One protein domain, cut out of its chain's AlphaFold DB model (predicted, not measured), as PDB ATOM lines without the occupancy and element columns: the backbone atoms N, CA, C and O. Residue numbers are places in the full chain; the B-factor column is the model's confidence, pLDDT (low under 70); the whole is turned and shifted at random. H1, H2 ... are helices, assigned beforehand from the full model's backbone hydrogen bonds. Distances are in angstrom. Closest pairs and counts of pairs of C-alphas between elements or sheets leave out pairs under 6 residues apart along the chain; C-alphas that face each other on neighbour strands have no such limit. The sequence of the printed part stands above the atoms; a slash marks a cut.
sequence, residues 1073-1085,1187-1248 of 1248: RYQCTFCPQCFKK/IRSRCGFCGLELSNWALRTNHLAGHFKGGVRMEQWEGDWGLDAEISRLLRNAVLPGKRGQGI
ATOM      1  N   ARG A1073     357.447 384.083 299.455       79.44
ATOM      2  CA  ARG A1073     357.942 383.153 298.430       79.44
ATOM      3  C   ARG A1073     357.656 381.672 298.718       79.44
ATOM      4  O   ARG A1073     357.811 380.868 297.815       79.44
ATOM      5  N   TYR A1074     357.251 381.292 299.932       87.75
ATOM      6  CA  TYR A1074     356.950 379.900 300.303       87.75
ATOM      7  C   TYR A1074     355.543 379.796 300.903       87.75
ATOM      8  O   TYR A1074     355.118 380.687 301.637       87.75
ATOM      9  N   GLN A1075     354.827 378.706 300.631       89.44
ATOM     10  CA  GLN A1075     353.456 378.472 301.105       89.44
ATOM     11  C   GLN A1075     353.355 377.082 301.746       89.44
ATOM     12  O   GLN A1075     354.002 376.146 301.287       89.44
ATOM     13  N   CYS A1076     352.551 376.929 302.800       91.12
ATOM     14  CA  CYS A1076     352.358 375.631 303.447       91.12
ATOM     15  C   CYS A1076     351.576 374.666 302.537       91.12
ATOM     16  O   CYS A1076     350.477 374.979 302.064       91.12
ATOM     17  N   THR A1077     352.089 373.447 302.331       88.69
ATOM     18  CA  THR A1077     351.348 372.434 301.568       88.69
ATOM     19  C   THR A1077     350.164 371.887 302.345       88.69
ATOM     20  O   THR A1077     349.294 371.289 301.723       88.69
ATOM     21  N   PHE A1078     350.068 372.121 303.659       88.88
ATOM     22  CA  PHE A1078     349.016 371.585 304.535       88.88
ATOM     23  C   PHE A1078     347.967 372.613 304.987       88.88
ATOM     24  O   PHE A1078     346.824 372.226 305.196       88.88
ATOM     25  N   CYS A1079     348.270 373.913 305.054       86.50
ATOM     26  CA  CYS A1079     347.289 374.956 305.391       86.50
ATOM     27  C   CYS A1079     347.496 376.248 304.562       86.50
ATOM     28  O   CYS A1079     348.464 376.329 303.808       86.50
ATOM     29  N   PRO A1080     346.628 377.275 304.670       83.75
ATOM     30  CA  PRO A1080     346.751 378.517 303.886       83.75
ATOM     31  C   PRO A1080     347.943 379.439 304.230       83.75
ATOM     32  O   PRO A1080     348.085 380.501 303.625       83.75
ATOM     33  N   GLN A1081     348.788 379.094 305.209       84.56
ATOM     34  CA  GLN A1081     349.833 379.993 305.717       84.56
ATOM     35  C   GLN A1081     350.986 380.227 304.726       84.56
ATOM     36  O   GLN A1081     351.459 379.309 304.049       84.56
ATOM     37  N   CYS A1082     351.471 381.471 304.680       88.44
ATOM     38  CA  CYS A1082     352.473 381.959 303.727       88.44
ATOM     39  C   CYS A1082     353.706 382.539 304.444       88.44
ATOM     40  O   CYS A1082     353.593 383.223 305.459       88.44
ATOM     41  N   PHE A1083     354.904 382.306 303.898       89.81
ATOM     42  CA  PHE A1083     356.182 382.535 304.579       89.81
ATOM     43  C   PHE A1083     357.225 383.205 303.678       89.81
ATOM     44  O   PHE A1083     357.379 382.880 302.500       89.81
ATOM     45  N   LYS A1084     358.020 384.107 304.264       83.88
ATOM     46  CA  LYS A1084     359.107 384.820 303.566       83.88
ATOM     47  C   LYS A1084     360.394 383.989 303.434       83.88
ATOM     48  O   LYS A1084     361.182 384.226 302.523       83.88
ATOM     49  N   LYS A1085     360.630 383.010 304.321       86.69
ATOM     50  CA  LYS A1085     361.839 382.163 304.312       86.69
ATOM     51  C   LYS A1085     361.495 380.679 304.320       86.69
ATOM     52  O   LYS A1085     360.595 380.257 305.041       86.69
ATOM     53  N   ILE A1187     360.269 359.362 304.898       78.12
ATOM     54  CA  ILE A1187     358.862 359.611 304.547       78.12
ATOM     55  C   ILE A1187     358.731 359.868 303.044       78.12
ATOM     56  O   ILE A1187     359.132 360.933 302.552       78.12
ATOM     57  N   ARG A1188     358.082 358.933 302.345       82.75
ATOM     58  CA  ARG A1188     357.702 359.071 300.937       82.75
ATOM     59  C   ARG A1188     356.592 360.105 300.774       82.75
ATOM     60  O   ARG A1188     355.713 360.232 301.619       82.75
ATOM     61  N   SER A1189     356.656 360.877 299.693       88.50
ATOM     62  CA  SER A1189     355.668 361.908 299.352       88.50
ATOM     63  C   SER A1189     355.651 362.181 297.847       88.50
ATOM     64  O   SER A1189     356.677 362.024 297.189       88.50
ATOM     65  N   ARG A1190     354.528 362.652 297.296       90.44
ATOM     66  CA  ARG A1190     354.431 363.116 295.901       90.44
ATOM     67  C   ARG A1190     354.416 364.641 295.829       90.44
ATOM     68  O   ARG A1190     353.727 365.318 296.593       90.44
ATOM     69  N   CYS A1191     355.143 365.197 294.866       91.69
ATOM     70  CA  CYS A1191     355.052 366.603 294.500       91.69
ATOM     71  C   CYS A1191     353.810 366.862 293.631       91.69
ATOM     72  O   CYS A1191     353.786 366.474 292.465       91.69
ATOM     73  N   GLY A1192     352.806 367.576 294.147       85.25
ATOM     74  CA  GLY A1192     351.620 367.952 293.362       85.25
ATOM     75  C   GLY A1192     351.867 369.000 292.271       85.25
ATOM     76  O   GLY A1192     350.954 369.289 291.512       85.25
ATOM     77  N   PHE A1193     353.077 369.562 292.162       90.31
ATOM     78  CA  PHE A1193     353.446 370.494 291.085       90.31
ATOM     79  C   PHE A1193     354.038 369.811 289.842       90.31
ATOM     80  O   PHE A1193     354.113 370.431 288.786       90.31
ATOM     81  N   CYS A1194     354.533 368.571 289.956       90.38
ATOM     82  CA  CYS A1194     355.185 367.879 288.832       90.38
ATOM     83  C   CYS A1194     355.155 366.341 288.914       90.38
ATOM     84  O   CYS A1194     355.967 365.676 288.273       90.38
ATOM     85  N   GLY A1195     354.300 365.760 289.759       84.38
ATOM     86  CA  GLY A1195     354.117 364.312 289.917       84.38
ATOM     87  C   GLY A1195     355.269 363.541 290.579       84.38
ATOM     88  O   GLY A1195     355.076 362.381 290.924       84.38
ATOM     89  N   LEU A1196     356.442 364.153 290.786       91.00
ATOM     90  CA  LEU A1196     357.642 363.451 291.251       91.00
ATOM     91  C   LEU A1196     357.467 362.852 292.655       91.00
ATOM     92  O   LEU A1196     357.128 363.568 293.602       91.00
ATOM     93  N   GLU A1197     357.777 361.564 292.793       89.69
ATOM     94  CA  GLU A1197     357.912 360.895 294.086       89.69
ATOM     95  C   GLU A1197     359.246 361.247 294.757       89.69
ATOM     96  O   GLU A1197     360.315 361.271 294.147       89.69
ATOM     97  N   LEU A1198     359.168 361.548 296.048       89.12
ATOM     98  CA  LEU A1198     360.239 362.084 296.873       89.12
ATOM     99  C   LEU A1198     360.395 361.154 298.068       89.12
ATOM    100  O   LEU A1198     359.534 361.132 298.948       89.12
ATOM    101  N   SER A1199     361.481 360.379 298.089       81.25
ATOM    102  CA  SER A1199     361.673 359.293 299.055       81.25
ATOM    103  C   SER A1199     361.794 359.752 300.506       81.25
ATOM    104  O   SER A1199     361.500 358.962 301.393       81.25
ATOM    105  N   ASN A1200     362.210 360.998 300.765       82.88
ATOM    106  CA  ASN A1200     362.311 361.522 302.124       82.88
ATOM    107  C   ASN A1200     362.006 363.016 302.259       82.88
ATOM    108  O   ASN A1200     362.005 363.794 301.296       82.88
ATOM    109  N   TRP A1201     361.785 363.440 303.506       83.62
ATOM    110  CA  TRP A1201     361.336 364.794 303.819       83.62
ATOM    111  C   TRP A1201     362.365 365.886 303.492       83.62
ATOM    112  O   TRP A1201     361.985 367.018 303.171       83.62
ATOM    113  N   ALA A1202     363.662 365.573 303.538       81.44
ATOM    114  CA  ALA A1202     364.718 366.515 303.173       81.44
ATOM    115  C   ALA A1202     364.716 366.781 301.659       81.44
ATOM    116  O   ALA A1202     364.742 367.942 301.238       81.44
ATOM    117  N   LEU A1203     364.594 365.725 300.845       84.56
ATOM    118  CA  LEU A1203     364.403 365.823 299.398       84.56
ATOM    119  C   LEU A1203     363.112 366.575 299.063       84.56
ATOM    120  O   LEU A1203     363.177 367.555 298.322       84.56
ATOM    121  N   ARG A1204     361.975 366.224 299.685       89.75
ATOM    122  CA  ARG A1204     360.694 366.948 299.546       89.75
ATOM    123  C   ARG A1204     360.856 368.445 299.806       89.75
ATOM    124  O   ARG A1204     360.513 369.276 298.968       89.75
ATOM    125  N   THR A1205     361.438 368.796 300.949       88.38
ATOM    126  CA  THR A1205     361.638 370.187 301.378       88.38
ATOM    127  C   THR A1205     362.590 370.954 300.451       88.38
ATOM    128  O   THR A1205     362.445 372.164 300.265       88.38
ATOM    129  N   ASN A1206     363.579 370.284 299.855       87.81
ATOM    130  CA  ASN A1206     364.490 370.881 298.876       87.81
ATOM    131  C   ASN A1206     363.828 371.068 297.503       87.81
ATOM    132  O   ASN A1206     363.954 372.145 296.923       87.81
ATOM    133  N   HIS A1207     363.098 370.062 297.025       90.25
ATOM    134  CA  HIS A1207     362.417 370.046 295.734       90.25
ATOM    135  C   HIS A1207     361.273 371.070 295.669       90.25
ATOM    136  O   HIS A1207     361.233 371.902 294.764       90.25
ATOM    137  N   LEU A1208     360.396 371.097 296.678       91.19
ATOM    138  CA  LEU A1208     359.312 372.081 296.768       91.19
ATOM    139  C   LEU A1208     359.844 373.513 296.936       91.19
ATOM    140  O   LEU A1208     359.313 374.445 296.336       91.19
ATOM    141  N   ALA A1209     360.959 373.699 297.653       90.19
ATOM    142  CA  ALA A1209     361.667 374.982 297.680       90.19
ATOM    143  C   ALA A1209     362.290 375.379 296.324       90.19
ATOM    144  O   ALA A1209     362.698 376.530 296.178       90.19
ATOM    145  N   GLY A1210     362.400 374.456 295.365       87.56
ATOM    146  CA  GLY A1210     362.722 374.736 293.966       87.56
ATOM    147  C   GLY A1210     361.523 375.341 293.237       87.56
ATOM    148  O   GLY A1210     361.615 376.471 292.768       87.56
ATOM    149  N   HIS A1211     360.379 374.649 293.242       90.25
ATOM    150  CA  HIS A1211     359.115 375.128 292.651       90.25
ATOM    151  C   HIS A1211     358.701 376.508 293.173       90.25
ATOM    152  O   HIS A1211     358.481 377.431 292.390       90.25
ATOM    153  N   PHE A1212     358.729 376.700 294.494       90.25
ATOM    154  CA  PHE A1212     358.449 377.989 295.135       90.25
ATOM    155  C   PHE A1212     359.431 379.113 294.740       90.25
ATOM    156  O   PHE A1212     359.056 380.282 294.697       90.25
ATOM    157  N   LYS A1213     360.688 378.792 294.396       86.00
ATOM    158  CA  LYS A1213     361.632 379.770 293.817       86.00
ATOM    159  C   LYS A1213     361.393 380.027 292.329       86.00
ATOM    160  O   LYS A1213     361.747 381.104 291.865       86.00
ATOM    161  N   GLY A1214     360.813 379.066 291.610       81.31
ATOM    162  CA  GLY A1214     360.365 379.205 290.222       81.31
ATOM    163  C   GLY A1214     359.046 379.971 290.060       81.31
ATOM    164  O   GLY A1214     358.592 380.144 288.936       81.31
ATOM    165  N   GLY A1215     358.429 380.431 291.156       83.38
ATOM    166  CA  GLY A1215     357.176 381.196 291.142       83.38
ATOM    167  C   GLY A1215     355.898 380.351 291.190       83.38
ATOM    168  O   GLY A1215     354.807 380.921 291.192       83.38
ATOM    169  N   VAL A1216     356.017 379.021 291.268       85.06
ATOM    170  CA  VAL A1216     354.884 378.085 291.384       85.06
ATOM    171  C   VAL A1216     354.163 378.289 292.723       85.06
ATOM    172  O   VAL A1216     354.801 378.528 293.753       85.06
ATOM    173  N   ARG A1217     352.828 378.196 292.724       86.44
ATOM    174  CA  ARG A1217     351.962 378.452 293.894       86.44
ATOM    175  C   ARG A1217     351.081 377.257 294.235       86.44
ATOM    176  O   ARG A1217     350.754 376.475 293.356       86.44
ATOM    177  N   MET A1218     350.599 377.162 295.479       87.75
ATOM    178  CA  MET A1218     349.684 376.086 295.913       87.75
ATOM    179  C   MET A1218     348.352 376.042 295.145       87.75
ATOM    180  O   MET A1218     347.690 375.011 295.146       87.75
ATOM    181  N   GLU A1219     347.993 377.133 294.462       81.75
ATOM    182  CA  GLU A1219     346.904 377.223 293.475       81.75
ATOM    183  C   GLU A1219     347.081 376.231 292.299       81.75
ATOM    184  O   GLU A1219     346.111 375.886 291.634       81.75
ATOM    185  N   GLN A1220     348.311 375.761 292.060       84.06
ATOM    186  CA  GLN A1220     348.732 374.861 290.977       84.06
ATOM    187  C   GLN A1220     349.111 373.455 291.501       84.06
ATOM    188  O   GLN A1220     349.844 372.729 290.835       84.06
ATOM    189  N   TRP A1221     348.690 373.082 292.719       87.25
ATOM    190  CA  TRP A1221     348.960 371.755 293.293       87.25
ATOM    191  C   TRP A1221     347.854 370.759 292.933       87.25
ATOM    192  O   TRP A1221     346.717 370.900 293.389       87.25
ATOM    193  N   GLU A1222     348.204 369.701 292.205       82.62
ATOM    194  CA  GLU A1222     347.274 368.651 291.792       82.62
ATOM    195  C   GLU A1222     347.317 367.404 292.697       82.62
ATOM    196  O   GLU A1222     348.370 366.886 293.088       82.62
ATOM    197  N   GLY A1223     346.121 366.902 293.016       81.31
ATOM    198  CA  GLY A1223     345.912 365.734 293.870       81.31
ATOM    199  C   GLY A1223     346.229 365.962 295.355       81.31
ATOM    200  O   GLY A1223     346.251 367.082 295.867       81.31
ATOM    201  N   ASP A1224     346.435 364.853 296.063       81.75
ATOM    202  CA  ASP A1224     346.866 364.812 297.463       81.75
ATOM    203  C   ASP A1224     348.391 365.042 297.621       81.75
ATOM    204  O   ASP A1224     349.047 365.606 296.744       81.75
ATOM    205  N   TRP A1225     348.966 364.610 298.747       87.62
ATOM    206  CA  TRP A1225     350.405 364.704 299.025       87.62
ATOM    207  C   TRP A1225     351.193 363.413 298.748       87.62
ATOM    208  O   TRP A1225     352.393 363.384 299.018       87.62
ATOM    209  N   GLY A1226     350.547 362.343 298.262       82.50
ATOM    210  CA  GLY A1226     351.168 361.026 298.057       82.50
ATOM    211  C   GLY A1226     351.910 360.480 299.284       82.50
ATOM    212  O   GLY A1226     352.999 359.937 299.134       82.50
ATOM    213  N   LEU A1227     351.372 360.714 300.485       85.88
ATOM    214  CA  LEU A1227     351.918 360.230 301.756       85.88
ATOM    215  C   LEU A1227     351.295 358.871 302.088       85.88
ATOM    216  O   LEU A1227     350.077 358.716 301.964       85.88
ATOM    217  N   ASP A1228     352.096 357.928 302.584       79.50
ATOM    218  CA  ASP A1228     351.617 356.606 303.012       79.50
ATOM    219  C   ASP A1228     350.429 356.714 303.990       79.50
ATOM    220  O   ASP A1228     350.340 357.655 304.782       79.50
ATOM    221  N   ALA A1229     349.495 355.756 303.955       72.44
ATOM    222  CA  ALA A1229     348.217 355.856 304.675       72.44
ATOM    223  C   ALA A1229     348.368 356.042 306.203       72.44
ATOM    224  O   ALA A1229     347.551 356.714 306.837       72.44
ATOM    225  N   GLU A1230     349.432 355.489 306.786       69.31
ATOM    226  CA  GLU A1230     349.798 355.666 308.195       69.31
ATOM    227  C   GLU A1230     350.286 357.096 308.490       69.31
ATOM    228  O   GLU A1230     349.842 357.723 309.450       69.31
ATOM    229  N   ILE A1231     351.121 357.664 307.614       74.75
ATOM    230  CA  ILE A1231     351.605 359.050 307.715       74.75
ATOM    231  C   ILE A1231     350.460 360.046 307.486       74.75
ATOM    232  O   ILE A1231     350.349 361.042 308.201       74.75
ATOM    233  N   SER A1232     349.562 359.752 306.544       75.25
ATOM    234  CA  SER A1232     348.364 360.555 306.272       75.25
ATOM    235  C   SER A1232     347.418 360.635 307.479       75.25
ATOM    236  O   SER A1232     346.831 361.690 307.714       75.25
ATOM    237  N   ARG A1233     347.315 359.574 308.295       71.94
ATOM    238  CA  ARG A1233     346.550 359.578 309.561       71.94
ATOM    239  C   ARG A1233     347.152 360.461 310.660       71.94
ATOM    240  O   ARG A1233     346.439 360.821 311.593       71.94
ATOM    241  N   LEU A1234     348.432 360.817 310.562       72.31
ATOM    242  CA  LEU A1234     349.153 361.618 311.560       72.31
ATOM    243  C   LEU A1234     349.157 363.126 311.244       72.31
ATOM    244  O   LEU A1234     349.655 363.918 312.048       72.31
ATOM    245  N   LEU A1235     348.603 363.535 310.096       76.31
ATOM    246  CA  LEU A1235     348.487 364.938 309.704       76.31
ATOM    247  C   LEU A1235     347.469 365.686 310.572       76.31
ATOM    248  O   LEU A1235     346.266 365.442 310.503       76.31
ATOM    249  N   ARG A1236     347.942 366.679 311.329       75.69
ATOM    250  CA  ARG A1236     347.076 367.584 312.101       75.69
ATOM    251  C   ARG A1236     346.765 368.853 311.319       75.69
ATOM    252  O   ARG A1236     347.643 369.414 310.666       75.69
ATOM    253  N   ASN A1237     345.528 369.339 311.425       75.50
ATOM    254  CA  ASN A1237     345.062 370.618 310.867       75.50
ATOM    255  C   ASN A1237     345.389 370.807 309.366       75.50
ATOM    256  O   ASN A1237     345.692 371.917 308.926       75.50
ATOM    257  N   ALA A1238     345.387 369.716 308.593       80.56
ATOM    258  CA  ALA A1238     345.767 369.706 307.185       80.56
ATOM    259  C   ALA A1238     344.534 369.740 306.265       80.56
ATOM    260  O   ALA A1238     343.659 368.883 306.343       80.56
ATOM    261  N   VAL A1239     344.495 370.708 305.348       79.88
ATOM    262  CA  VAL A1239     343.453 370.872 304.328       79.88
ATOM    263  C   VAL A1239     344.056 370.595 302.955       79.88
ATOM    264  O   VAL A1239     344.976 371.302 302.525       79.88
ATOM    265  N   LEU A1240     343.524 369.584 302.256       75.56
ATOM    266  CA  LEU A1240     343.899 369.242 300.877       75.56
ATOM    267  C   LEU A1240     343.872 370.497 299.981       75.56
ATOM    268  O   LEU A1240     342.881 371.230 300.040       75.56
ATOM    269  N   PRO A1241     344.900 370.765 299.150       68.69
ATOM    270  CA  PRO A1241     344.993 372.008 298.378       68.69
ATOM    271  C   PRO A1241     343.738 372.324 297.551       68.69
ATOM    272  O   PRO A1241     343.199 373.423 297.671       68.69
ATOM    273  N   GLY A1242     343.184 371.331 296.845       64.00
ATOM    274  CA  GLY A1242     341.950 371.475 296.059       64.00
ATOM    275  C   GLY A1242     340.668 371.784 296.854       64.00
ATOM    276  O   GLY A1242     339.663 372.137 296.247       64.00
ATOM    277  N   LYS A1243     340.673 371.696 298.194       63.69
ATOM    278  CA  LYS A1243     339.531 372.086 299.049       63.69
ATOM    279  C   LYS A1243     339.630 373.507 299.618       63.69
ATOM    280  O   LYS A1243     338.690 373.966 300.254       63.69
ATOM    281  N   ARG A1244     340.727 374.240 299.380       68.69
ATOM    282  CA  ARG A1244     340.966 375.578 299.975       68.69
ATOM    283  C   ARG A1244     340.133 376.718 299.375       68.69
ATOM    284  O   ARG A1244     340.232 377.839 299.856       68.69
ATOM    285  N   GLY A1245     339.357 376.444 298.324       51.91
ATOM    286  CA  GLY A1245     338.497 377.419 297.642       51.91
ATOM    287  C   GLY A1245     337.015 377.370 298.031       51.91
ATOM    288  O   GLY A1245     336.234 378.138 297.480       51.91
ATOM    289  N   GLN A1246     336.610 376.475 298.939       43.69
ATOM    290  CA  GLN A1246     335.253 376.439 299.497       43.69
ATOM    291  C   GLN A1246     335.284 377.125 300.868       43.69
ATOM    292  O   GLN A1246     336.109 376.776 301.711       43.69
ATOM    293  N   GLY A1247     334.476 378.175 301.021       36.16
ATOM    294  CA  GLY A1247     334.682 379.206 302.038       36.16
ATOM    295  C   GLY A1247     334.364 378.798 303.477       36.16
ATOM    296  O   GLY A1247     333.430 378.037 303.729       36.16
ATOM    297  N   ILE A1248     335.133 379.398 304.386       34.00
ATOM    298  CA  ILE A1248     334.726 379.813 305.734       34.00
ATOM    299  C   ILE A1248     334.664 381.343 305.673       34.00
ATOM    300  O   ILE A1248     335.609 381.908 305.069       34.00
TER     301      ILE A1248
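AT A GLANCE: This is residues 1073 to 1085 and 1187 to 1248 of the 1248 residues of an uncharacterized protein of Aspergillus sergii (UniProt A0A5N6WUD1). This domain has little regular structure: it is mostly loops, with the 14-residue helix H1 along one side and the short helix H2 at another. Two small hairpin-like turns, residues 1074 to 1083 and 1189 to 1198, each close with a short antiparallel pairing. The printed part has 75 residues, 19 of them in two named helices, H1 then H2, and no named strand; the class is all helix. It is compact, with a radius of gyration of the C-alphas of 12.0 A, spanning 30 by 28 by 21 A.

HOW THE PARTS SIT: Start at H1, residues 1201 to 1214; H2, residues 1229 to 1233, is apart from it. In H2 every O i to N i+4 pair is within hydrogen-bond range; in H1, 9 of 10.

IN THESE COORDINATES: Find C-alpha 1201 at (361.336, 364.794, 303.819); from there H1 runs 19.8 A to C-alpha 1214. H2 runs 6.4 A, ending at C-alpha 1233 at (346.550, 359.578, 309.561).

THE WHOLE: The farthest C-alphas, Ser 1199 and Ile 1248, are 34.5 A apart. Residues 1086 to 1186 are not printed; C-alphas 1085 and 1187 are 22.7 A apart. H1 to H2 is a long link. Residues 1230 and 1241 to 1248 have pLDDT under 70.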